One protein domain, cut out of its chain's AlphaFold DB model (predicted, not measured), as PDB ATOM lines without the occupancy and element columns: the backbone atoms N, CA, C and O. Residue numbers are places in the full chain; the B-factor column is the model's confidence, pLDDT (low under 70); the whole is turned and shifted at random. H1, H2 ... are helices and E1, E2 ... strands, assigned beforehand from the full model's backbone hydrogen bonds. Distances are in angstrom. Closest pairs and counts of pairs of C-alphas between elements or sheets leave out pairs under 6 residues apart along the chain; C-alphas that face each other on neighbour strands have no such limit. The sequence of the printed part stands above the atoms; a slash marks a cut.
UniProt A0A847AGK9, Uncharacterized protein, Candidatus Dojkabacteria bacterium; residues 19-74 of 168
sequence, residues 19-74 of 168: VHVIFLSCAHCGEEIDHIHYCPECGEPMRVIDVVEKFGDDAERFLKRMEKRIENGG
ATOM      1  N   VAL A  19     208.764 139.005 294.528       85.50
ATOM      2  CA  VAL A  19     209.419 138.777 293.231       85.50
ATOM      3  C   VAL A  19     208.524 139.341 292.137       85.50
ATOM      4  O   VAL A  19     207.305 139.230 292.236       85.50
ATOM      5  N   HIS A  20     209.119 139.958 291.117       83.12
ATOM      6  CA  HIS A  20     208.392 140.376 289.921       83.12
ATOM      7  C   HIS A  20     208.452 139.236 288.906       83.12
ATOM      8  O   HIS A  20     209.540 138.772 288.564       83.12
ATOM      9  N   VAL A  21     207.287 138.787 288.447       84.94
ATOM     10  CA  VAL A  21     207.157 137.764 287.406       84.94
ATOM     11  C   VAL A  21     206.671 138.453 286.140       84.94
ATOM     12  O   VAL A  21     205.689 139.195 286.190       84.94
ATOM     13  N   ILE A  22     207.376 138.245 285.029       88.94
ATOM     14  CA  ILE A  22     206.990 138.779 283.719       88.94
ATOM     15  C   ILE A  22     206.215 137.691 282.991       88.94
ATOM     16  O   ILE A  22     206.758 136.612 282.769       88.94
ATOM     17  N   PHE A  23     204.977 137.982 282.608       89.06
ATOM     18  CA  PHE A  23     204.183 137.114 281.745       89.06
ATOM     19  C   PHE A  23     204.286 137.623 280.311       89.06
ATOM     20  O   PHE A  23     203.961 138.776 280.028       89.06
ATOM     21  N   LEU A  24     204.786 136.776 279.418       88.44
ATOM     22  CA  LEU A  24     204.963 137.067 278.001       88.44
ATOM     23  C   LEU A  24     203.947 136.245 277.215       88.44
ATOM     24  O   LEU A  24     203.944 135.023 277.323       88.44
ATOM     25  N   SER A  25     203.109 136.904 276.416       92.25
ATOM     26  CA  SER A  25     202.132 136.244 275.548       92.25
ATOM     27  C   SER A  25     202.494 136.434 274.079       92.25
ATOM     28  O   SER A  25     202.712 137.563 273.629       92.25
ATOM     29  N   CYS A  26     202.506 135.357 273.298       89.81
ATOM     30  CA  CYS A  26     202.693 135.449 271.856       89.81
ATOM     31  C   CYS A  26     201.399 135.892 271.156       89.81
ATOM     32  O   CYS A  26     200.387 135.193 271.211       89.81
ATOM     33  N   ALA A  27     201.450 136.996 270.407       88.50
ATOM     34  CA  ALA A  27     200.302 137.512 269.655       88.50
ATOM     35  C   ALA A  27     199.820 136.582 268.520       88.50
ATOM     36  O   ALA A  27     198.691 136.713 268.054       88.50
ATOM     37  N   HIS A  28     200.657 135.644 268.060       88.31
ATOM     38  CA  HIS A  28     200.326 134.755 266.940       88.31
ATOM     39  C   HIS A  28     199.721 133.412 267.361       88.31
ATOM     40  O   HIS A  28     198.846 132.905 266.664       88.31
ATOM     41  N   CYS A  29     200.190 132.814 268.461       92.38
ATOM     42  CA  CYS A  29     199.739 131.489 268.911       92.38
ATOM     43  C   CYS A  29     199.057 131.485 270.287       92.38
ATOM     44  O   CYS A  29     198.495 130.458 270.656       92.38
ATOM     45  N   GLY A  30     199.083 132.598 271.029       88.19
ATOM     46  CA  GLY A  30     198.481 132.697 272.362       88.19
ATOM     47  C   GLY A  30     199.233 131.933 273.455       88.19
ATOM     48  O   GLY A  30     198.676 131.697 274.518       88.19
ATOM     49  N   GLU A  31     200.472 131.512 273.197       92.38
ATOM     50  CA  GLU A  31     201.310 130.866 274.209       92.38
ATOM     51  C   GLU A  31     201.769 131.890 275.251       92.38
ATOM     52  O   GLU A  31     202.250 132.968 274.892       92.38
ATOM     53  N   GLU A  32     201.616 131.535 276.526       91.50
ATOM     54  CA  GLU A  32     201.985 132.348 277.681       91.50
ATOM     55  C   GLU A  32     203.186 131.717 278.387       91.50
ATOM     56  O   GLU A  32     203.186 130.521 278.686       91.50
ATOM     57  N   ILE A  33     204.215 132.516 278.654       89.69
ATOM     58  CA  ILE A  33     205.441 132.079 279.324       89.69
ATOM     59  C   ILE A  33     205.713 133.018 280.494       89.69
ATOM     60  O   ILE A  33     205.719 134.240 280.332       89.69
ATOM     61  N   ASP A  34     205.969 132.451 281.669       89.06
ATOM     62  CA  ASP A  34     206.435 133.175 282.841       89.06
ATOM     63  C   ASP A  34     207.970 133.209 282.887       89.06
ATOM     64  O   ASP A  34     208.655 132.194 282.743       89.06
ATOM     65  N   HIS A  35     208.538 134.400 283.076       85.06
ATOM     66  CA  HIS A  35     209.983 134.596 283.110       85.06
ATOM     67  C   HIS A  35     210.418 135.394 284.344       85.06
ATOM     68  O   HIS A  35     209.881 136.462 284.651       85.06
ATOM     69  N   ILE A  36     211.443 134.885 285.037       87.25
ATOM     70  CA  ILE A  36     212.077 135.522 286.199       87.25
ATOM     71  C   ILE A  36     213.583 135.588 285.948       87.25
ATOM     72  O   ILE A  36     214.224 134.579 285.656       87.25
ATOM     73  N   HIS A  37     214.164 136.777 286.098       86.19
ATOM     74  CA  HIS A  37     215.608 136.970 286.017       86.19
ATOM     75  C   HIS A  37     216.244 136.964 287.410       86.19
ATOM     76  O   HIS A  37     215.727 137.577 288.340       86.19
ATOM     77  N   TYR A  38     217.404 136.317 287.536       87.69
ATOM     78  CA  TYR A  38     218.230 136.323 288.745       87.69
ATOM     79  C   TYR A  38     219.540 137.055 288.479       87.69
ATOM     80  O   TYR A  38     220.127 136.913 287.405       87.69
ATOM     81  N   CYS A  39     220.006 137.828 289.456       87.19
ATOM     82  CA  CYS A  39     221.312 138.465 289.389       87.19
ATOM     83  C   CYS A  39     222.418 137.393 289.409       87.19
ATOM     84  O   CYS A  39     222.439 136.580 290.337       87.19
ATOM     85  N   PRO A  40     223.351 137.374 288.439       85.94
ATOM     86  CA  PRO A  40     224.419 136.376 288.398       85.94
ATOM     87  C   PRO A  40     225.452 136.545 289.525       85.94
ATOM     88  O   PRO A  40     226.168 135.597 289.830       85.94
ATOM     89  N   GLU A  41     225.531 137.725 290.150       89.06
ATOM     90  CA  GLU A  41     226.509 138.010 291.208       89.06
ATOM     91  C   GLU A  41     226.004 137.641 292.608       89.06
ATOM     92  O   GLU A  41     226.719 136.995 293.371       89.06
ATOM     93  N   CYS A  42     224.772 138.034 292.957       87.69
ATOM     94  CA  CYS A  42     224.207 137.806 294.294       87.69
ATOM     95  C   CYS A  42     223.142 136.699 294.349       87.69
ATOM     96  O   CYS A  42     222.785 136.255 295.441       87.69
ATOM     97  N   GLY A  43     222.626 136.236 293.206       84.19
ATOM     98  CA  GLY A  43     221.577 135.213 293.137       84.19
ATOM     99  C   GLY A  43     220.184 135.691 293.561       84.19
ATOM    100  O   GLY A  43     219.266 134.877 293.655       84.19
ATOM    101  N   GLU A  44     219.998 136.987 293.823       86.31
ATOM    102  CA  GLU A  44     218.689 137.559 294.142       86.31
ATOM    103  C   GLU A  44     217.847 137.788 292.872       86.31
ATOM    104  O   GLU A  44     218.403 138.052 291.799       86.31
ATOM    105  N   PRO A  45     216.509 137.684 292.961       87.50
ATOM    106  CA  PRO A  45     215.628 137.949 291.831       87.50
ATOM    107  C   PRO A  45     215.679 139.433 291.443       87.50
ATOM    108  O   PRO A  45     215.492 140.316 292.282       87.50
ATOM    109  N   MET A  46     215.908 139.705 290.160       87.00
ATOM    110  CA  MET A  46     215.901 141.058 289.613       87.00
ATOM    111  C   MET A  46     214.471 141.597 289.520       87.00
ATOM    112  O   MET A  46     213.523 140.865 289.232       87.00
ATOM    113  N   ARG A  47     214.321 142.904 289.749       86.12
ATOM    114  CA  ARG A  47     213.055 143.619 289.559       86.12
ATOM    115  C   ARG A  47     213.043 144.273 288.186       86.12
ATOM    116  O   ARG A  47     214.053 144.819 287.749       86.12
ATOM    117  N   VAL A  48     211.890 144.239 287.532       86.44
ATOM    118  CA  VAL A  48     211.658 144.999 286.302       86.44
ATOM    119  C   VAL A  48     211.507 146.470 286.669       86.44
ATOM    120  O   VAL A  48     210.691 146.792 287.532       86.44
ATOM    121  N   ILE A  49     212.317 147.330 286.051       87.50
ATOM    122  CA  ILE A  49     212.295 148.782 286.276       87.50
ATOM    123  C   ILE A  49     211.472 149.471 285.190       87.50
ATOM    124  O   ILE A  49     210.632 150.303 285.508       87.50
ATOM    125  N   ASP A  50     211.714 149.119 283.927       85.94
ATOM    126  CA  ASP A  50     211.105 149.777 282.777       85.94
ATOM    127  C   ASP A  50     210.847 148.772 281.647       85.94
ATOM    128  O   ASP A  50     211.655 147.868 281.407       85.94
ATOM    129  N   VAL A  51     209.710 148.932 280.973       86.38
ATOM    130  CA  VAL A  51     209.283 148.131 279.822       86.38
ATOM    131  C   VAL A  51     208.919 149.109 278.718       86.38
ATOM    132  O   VAL A  51     207.872 149.748 278.758       86.38
ATOM    133  N   VAL A  52     209.806 149.229 277.731       89.44
ATOM    134  CA  VAL A  52     209.652 150.175 276.623       89.44
ATOM    135  C   VAL A  52     209.400 149.410 275.336       89.44
ATOM    136  O   VAL A  52     210.220 148.585 274.929       89.44
ATOM    137  N   GLU A  53     208.302 149.736 274.663       88.38
ATOM    138  CA  GLU A  53     208.047 149.272 273.306       88.38
ATOM    139  C   GLU A  53     208.897 150.080 272.318       88.38
ATOM    140  O   GLU A  53     208.970 151.311 272.375       88.38
ATOM    141  N   LYS A  54     209.608 149.375 271.436       91.00
ATOM    142  CA  LYS A  54     210.394 149.976 270.355       91.00
ATOM    143  C   LYS A  54     209.699 149.677 269.036       91.00
ATOM    144  O   LYS A  54     209.238 148.560 268.830       91.00
ATOM    145  N   PHE A  55     209.671 150.663 268.143       91.31
ATOM    146  CA  PHE A  55     209.005 150.578 266.844       91.31
ATOM    147  C   PHE A  55     210.007 150.783 265.702       91.31
ATOM    148  O   PHE A  55     211.038 151.428 265.887       91.31
ATOM    149  N   GLY A  56     209.689 150.248 264.519       93.00
ATOM    150  CA  GLY A  56     210.446 150.482 263.283       93.00
ATOM    151  C   GLY A  56     211.924 150.079 263.359       93.00
ATOM    152  O   GLY A  56     212.266 149.034 263.919       93.00
ATOM    153  N   ASP A  57     212.797 150.926 262.808       90.81
ATOM    154  CA  ASP A  57     214.243 150.679 262.685       90.81
ATOM    155  C   ASP A  57     214.933 150.468 264.044       90.81
ATOM    156  O   ASP A  57     215.857 149.655 264.172       90.81
ATOM    157  N   ASP A  58     214.454 151.147 265.092       87.44
ATOM    158  CA  ASP A  58     214.966 150.995 266.455       87.44
ATOM    159  C   ASP A  58     214.721 149.583 266.998       87.44
ATOM    160  O   ASP A  58     215.598 149.012 267.657       87.44
ATOM    161  N   ALA A  59     213.557 148.998 266.700       89.44
ATOM    162  CA  ALA A  59     213.238 147.625 267.080       89.44
ATOM    163  C   ALA A  59     214.152 146.631 266.355       89.44
ATOM    164  O   ALA A  59     214.744 145.754 266.991       89.44
ATOM    165  N   GLU A  60     214.340 146.803 265.045       90.00
ATOM    166  CA  GLU A  60     215.186 145.918 264.240       90.00
ATOM    167  C   GLU A  60     216.655 145.967 264.692       90.00
ATOM    168  O   GLU A  60     217.314 144.930 264.839       90.00
ATOM    169  N   ARG A  61     217.169 147.163 265.003       90.00
ATOM    170  CA  ARG A  61     218.518 147.341 265.560       90.00
ATOM    171  C   ARG A  61     218.670 146.646 266.913       90.00
ATOM    172  O   ARG A  61     219.715 146.045 267.186       90.00
ATOM    173  N   PHE A  62     217.644 146.711 267.760       87.38
ATOM    174  CA  PHE A  62     217.659 146.051 269.065       87.38
ATOM    175  C   PHE A  62     217.634 144.526 268.934       87.38
ATOM    176  O   PHE A  62     218.419 143.846 269.603       87.38
ATOM    177  N   LEU A  63     216.808 143.992 268.030       87.44
ATOM    178  CA  LEU A  63     216.730 142.560 267.733       87.44
ATOM    179  C   LEU A  63     218.071 142.020 267.222       87.44
ATOM    180  O   LEU A  63     218.585 141.054 267.788       87.44
ATOM    181  N   LYS A  64     218.712 142.703 266.264       89.38
ATOM    182  CA  LYS A  64     220.053 142.330 265.769       89.38
ATOM    183  C   LYS A  64     221.097 142.289 266.889       89.38
ATOM    184  O   LYS A  64     221.956 141.410 266.920       89.38
ATOM    185  N   ARG A  65     221.036 143.222 267.848       85.25
ATOM    186  CA  ARG A  65     221.944 143.235 269.011       85.25
ATOM    187  C   ARG A  65     221.668 142.084 269.983       85.25
ATOM    188  O   ARG A  65     222.594 141.605 270.638       85.25
ATOM    189  N   MET A  66     220.412 141.672 270.131       83.06
ATOM    190  CA  MET A  66     220.044 140.524 270.964       83.06
ATOM    191  C   MET A  66     220.502 139.212 270.325       83.06
ATOM    192  O   MET A  66     221.121 138.402 271.009       83.06
ATOM    193  N   GLU A  67     220.298 139.046 269.020       82.62
ATOM    194  CA  GLU A  67     220.746 137.870 268.269       82.62
ATOM    195  C   GLU A  67     222.267 137.685 268.365       82.62
ATOM    196  O   GLU A  67     222.734 136.627 268.791       82.62
ATOM    197  N   LYS A  68     223.042 138.757 268.137       82.69
ATOM    198  CA  LYS A  68     224.505 138.744 268.330       82.69
ATOM    199  C   LYS A  68     224.923 138.363 269.759       82.69
ATOM    200  O   LYS A  68     225.936 137.698 269.953       82.69
ATOM    201  N   ARG A  69     224.155 138.759 270.784       76.81
ATOM    202  CA  ARG A  69     224.430 138.384 272.187       76.81
ATOM    203  C   ARG A  69     224.149 136.911 272.475       76.81
ATOM    204  O   ARG A  69     224.856 136.317 273.291       76.81
ATOM    205  N   ILE A  70     223.134 136.338 271.831       74.88
ATOM    206  CA  ILE A  70     222.805 134.912 271.944       74.88
ATOM    207  C   ILE A  70     223.900 134.081 271.270       74.88
ATOM    208  O   ILE A  70     224.386 133.122 271.870       74.88
ATOM    209  N   GLU A  71     224.345 134.489 270.079       75.31
ATOM    210  CA  GLU A  71     225.430 133.826 269.347       75.31
ATOM    211  C   GLU A  71     226.754 133.853 270.133       75.31
ATOM    212  O   GLU A  71     227.443 132.838 270.238       75.31
ATOM    213  N   ASN A  72     227.051 134.969 270.805       72.38
ATOM    214  CA  ASN A  72     228.248 135.129 271.639       72.38
ATOM    215  C   ASN A  72     228.119 134.536 273.060       72.38
ATOM    216  O   ASN A  72     228.968 134.788 273.922       72.38
ATOM    217  N   GLY A  73     227.073 133.753 273.338       57.94
ATOM    218  CA  GLY A  73     226.935 133.016 274.598       57.94
ATOM    219  C   GLY A  73     226.776 133.901 275.840       57.94
ATOM    220  O   GLY A  73     227.221 133.523 276.924       57.94
ATOM    221  N   GLY A  74     226.169 135.085 275.702       55.12
ATOM    222  CA  GLY A  74     225.836 135.954 276.836       55.12
ATOM    223  C   GLY A  74     226.984 136.812 277.375       55.12
ATOM    224  O   GLY A  74     226.802 137.497 278.381       55.12
TER     225      GLY A  74
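What this domain is: This is residues 19 to 74 of the 168 residues of an uncharacterized protein of Candidatus Dojkabacteria bacterium (UniProt A0A847AGK9). A small two-stranded hairpin, E1 and E2, and one helix, H1, stand away from each other, joined by a long winding link, residues 36 to 55, in a loose, open arrangement. The hairpin's turn, residues 26 to 31, sticks out. The printed part has 56 residues, in the order E1, E2, H1, with an antiparallel sheet E1 - E2; the class is mixed, with under half of the residues in named elements. The radius of gyration of the C-alphas is 13.9 A, and the spans are 35 by 30 by 20 A.

How they stand to each other: E1, residues 22 to 25, and E2, residues 32 to 35, form an antiparallel hairpin at 156 degrees, with N 24 and O 33 within hydrogen-bond range at 2.9 A. C-alphas 25 and 32 face each other at 4.4 A. H1, residues 56 to 71, is apart from E1. In H1 every O i to N i+4 pair is within hydrogen-bond range.

Where its parts are: E1 begins at C-alpha 22 (206.990, 138.779, 283.719). H1, 23.2 A long, ends at C-alpha 71 (225.430, 133.826, 269.347).

The domain as a whole: The C-alphas of His 28 and Cys 42 are the two farthest apart, 36.4 A. The printed part has no cut. The link from E1 to E2 is short, and that from E2 to H1 is long. Residues 73 to 74 have pLDDT under 70.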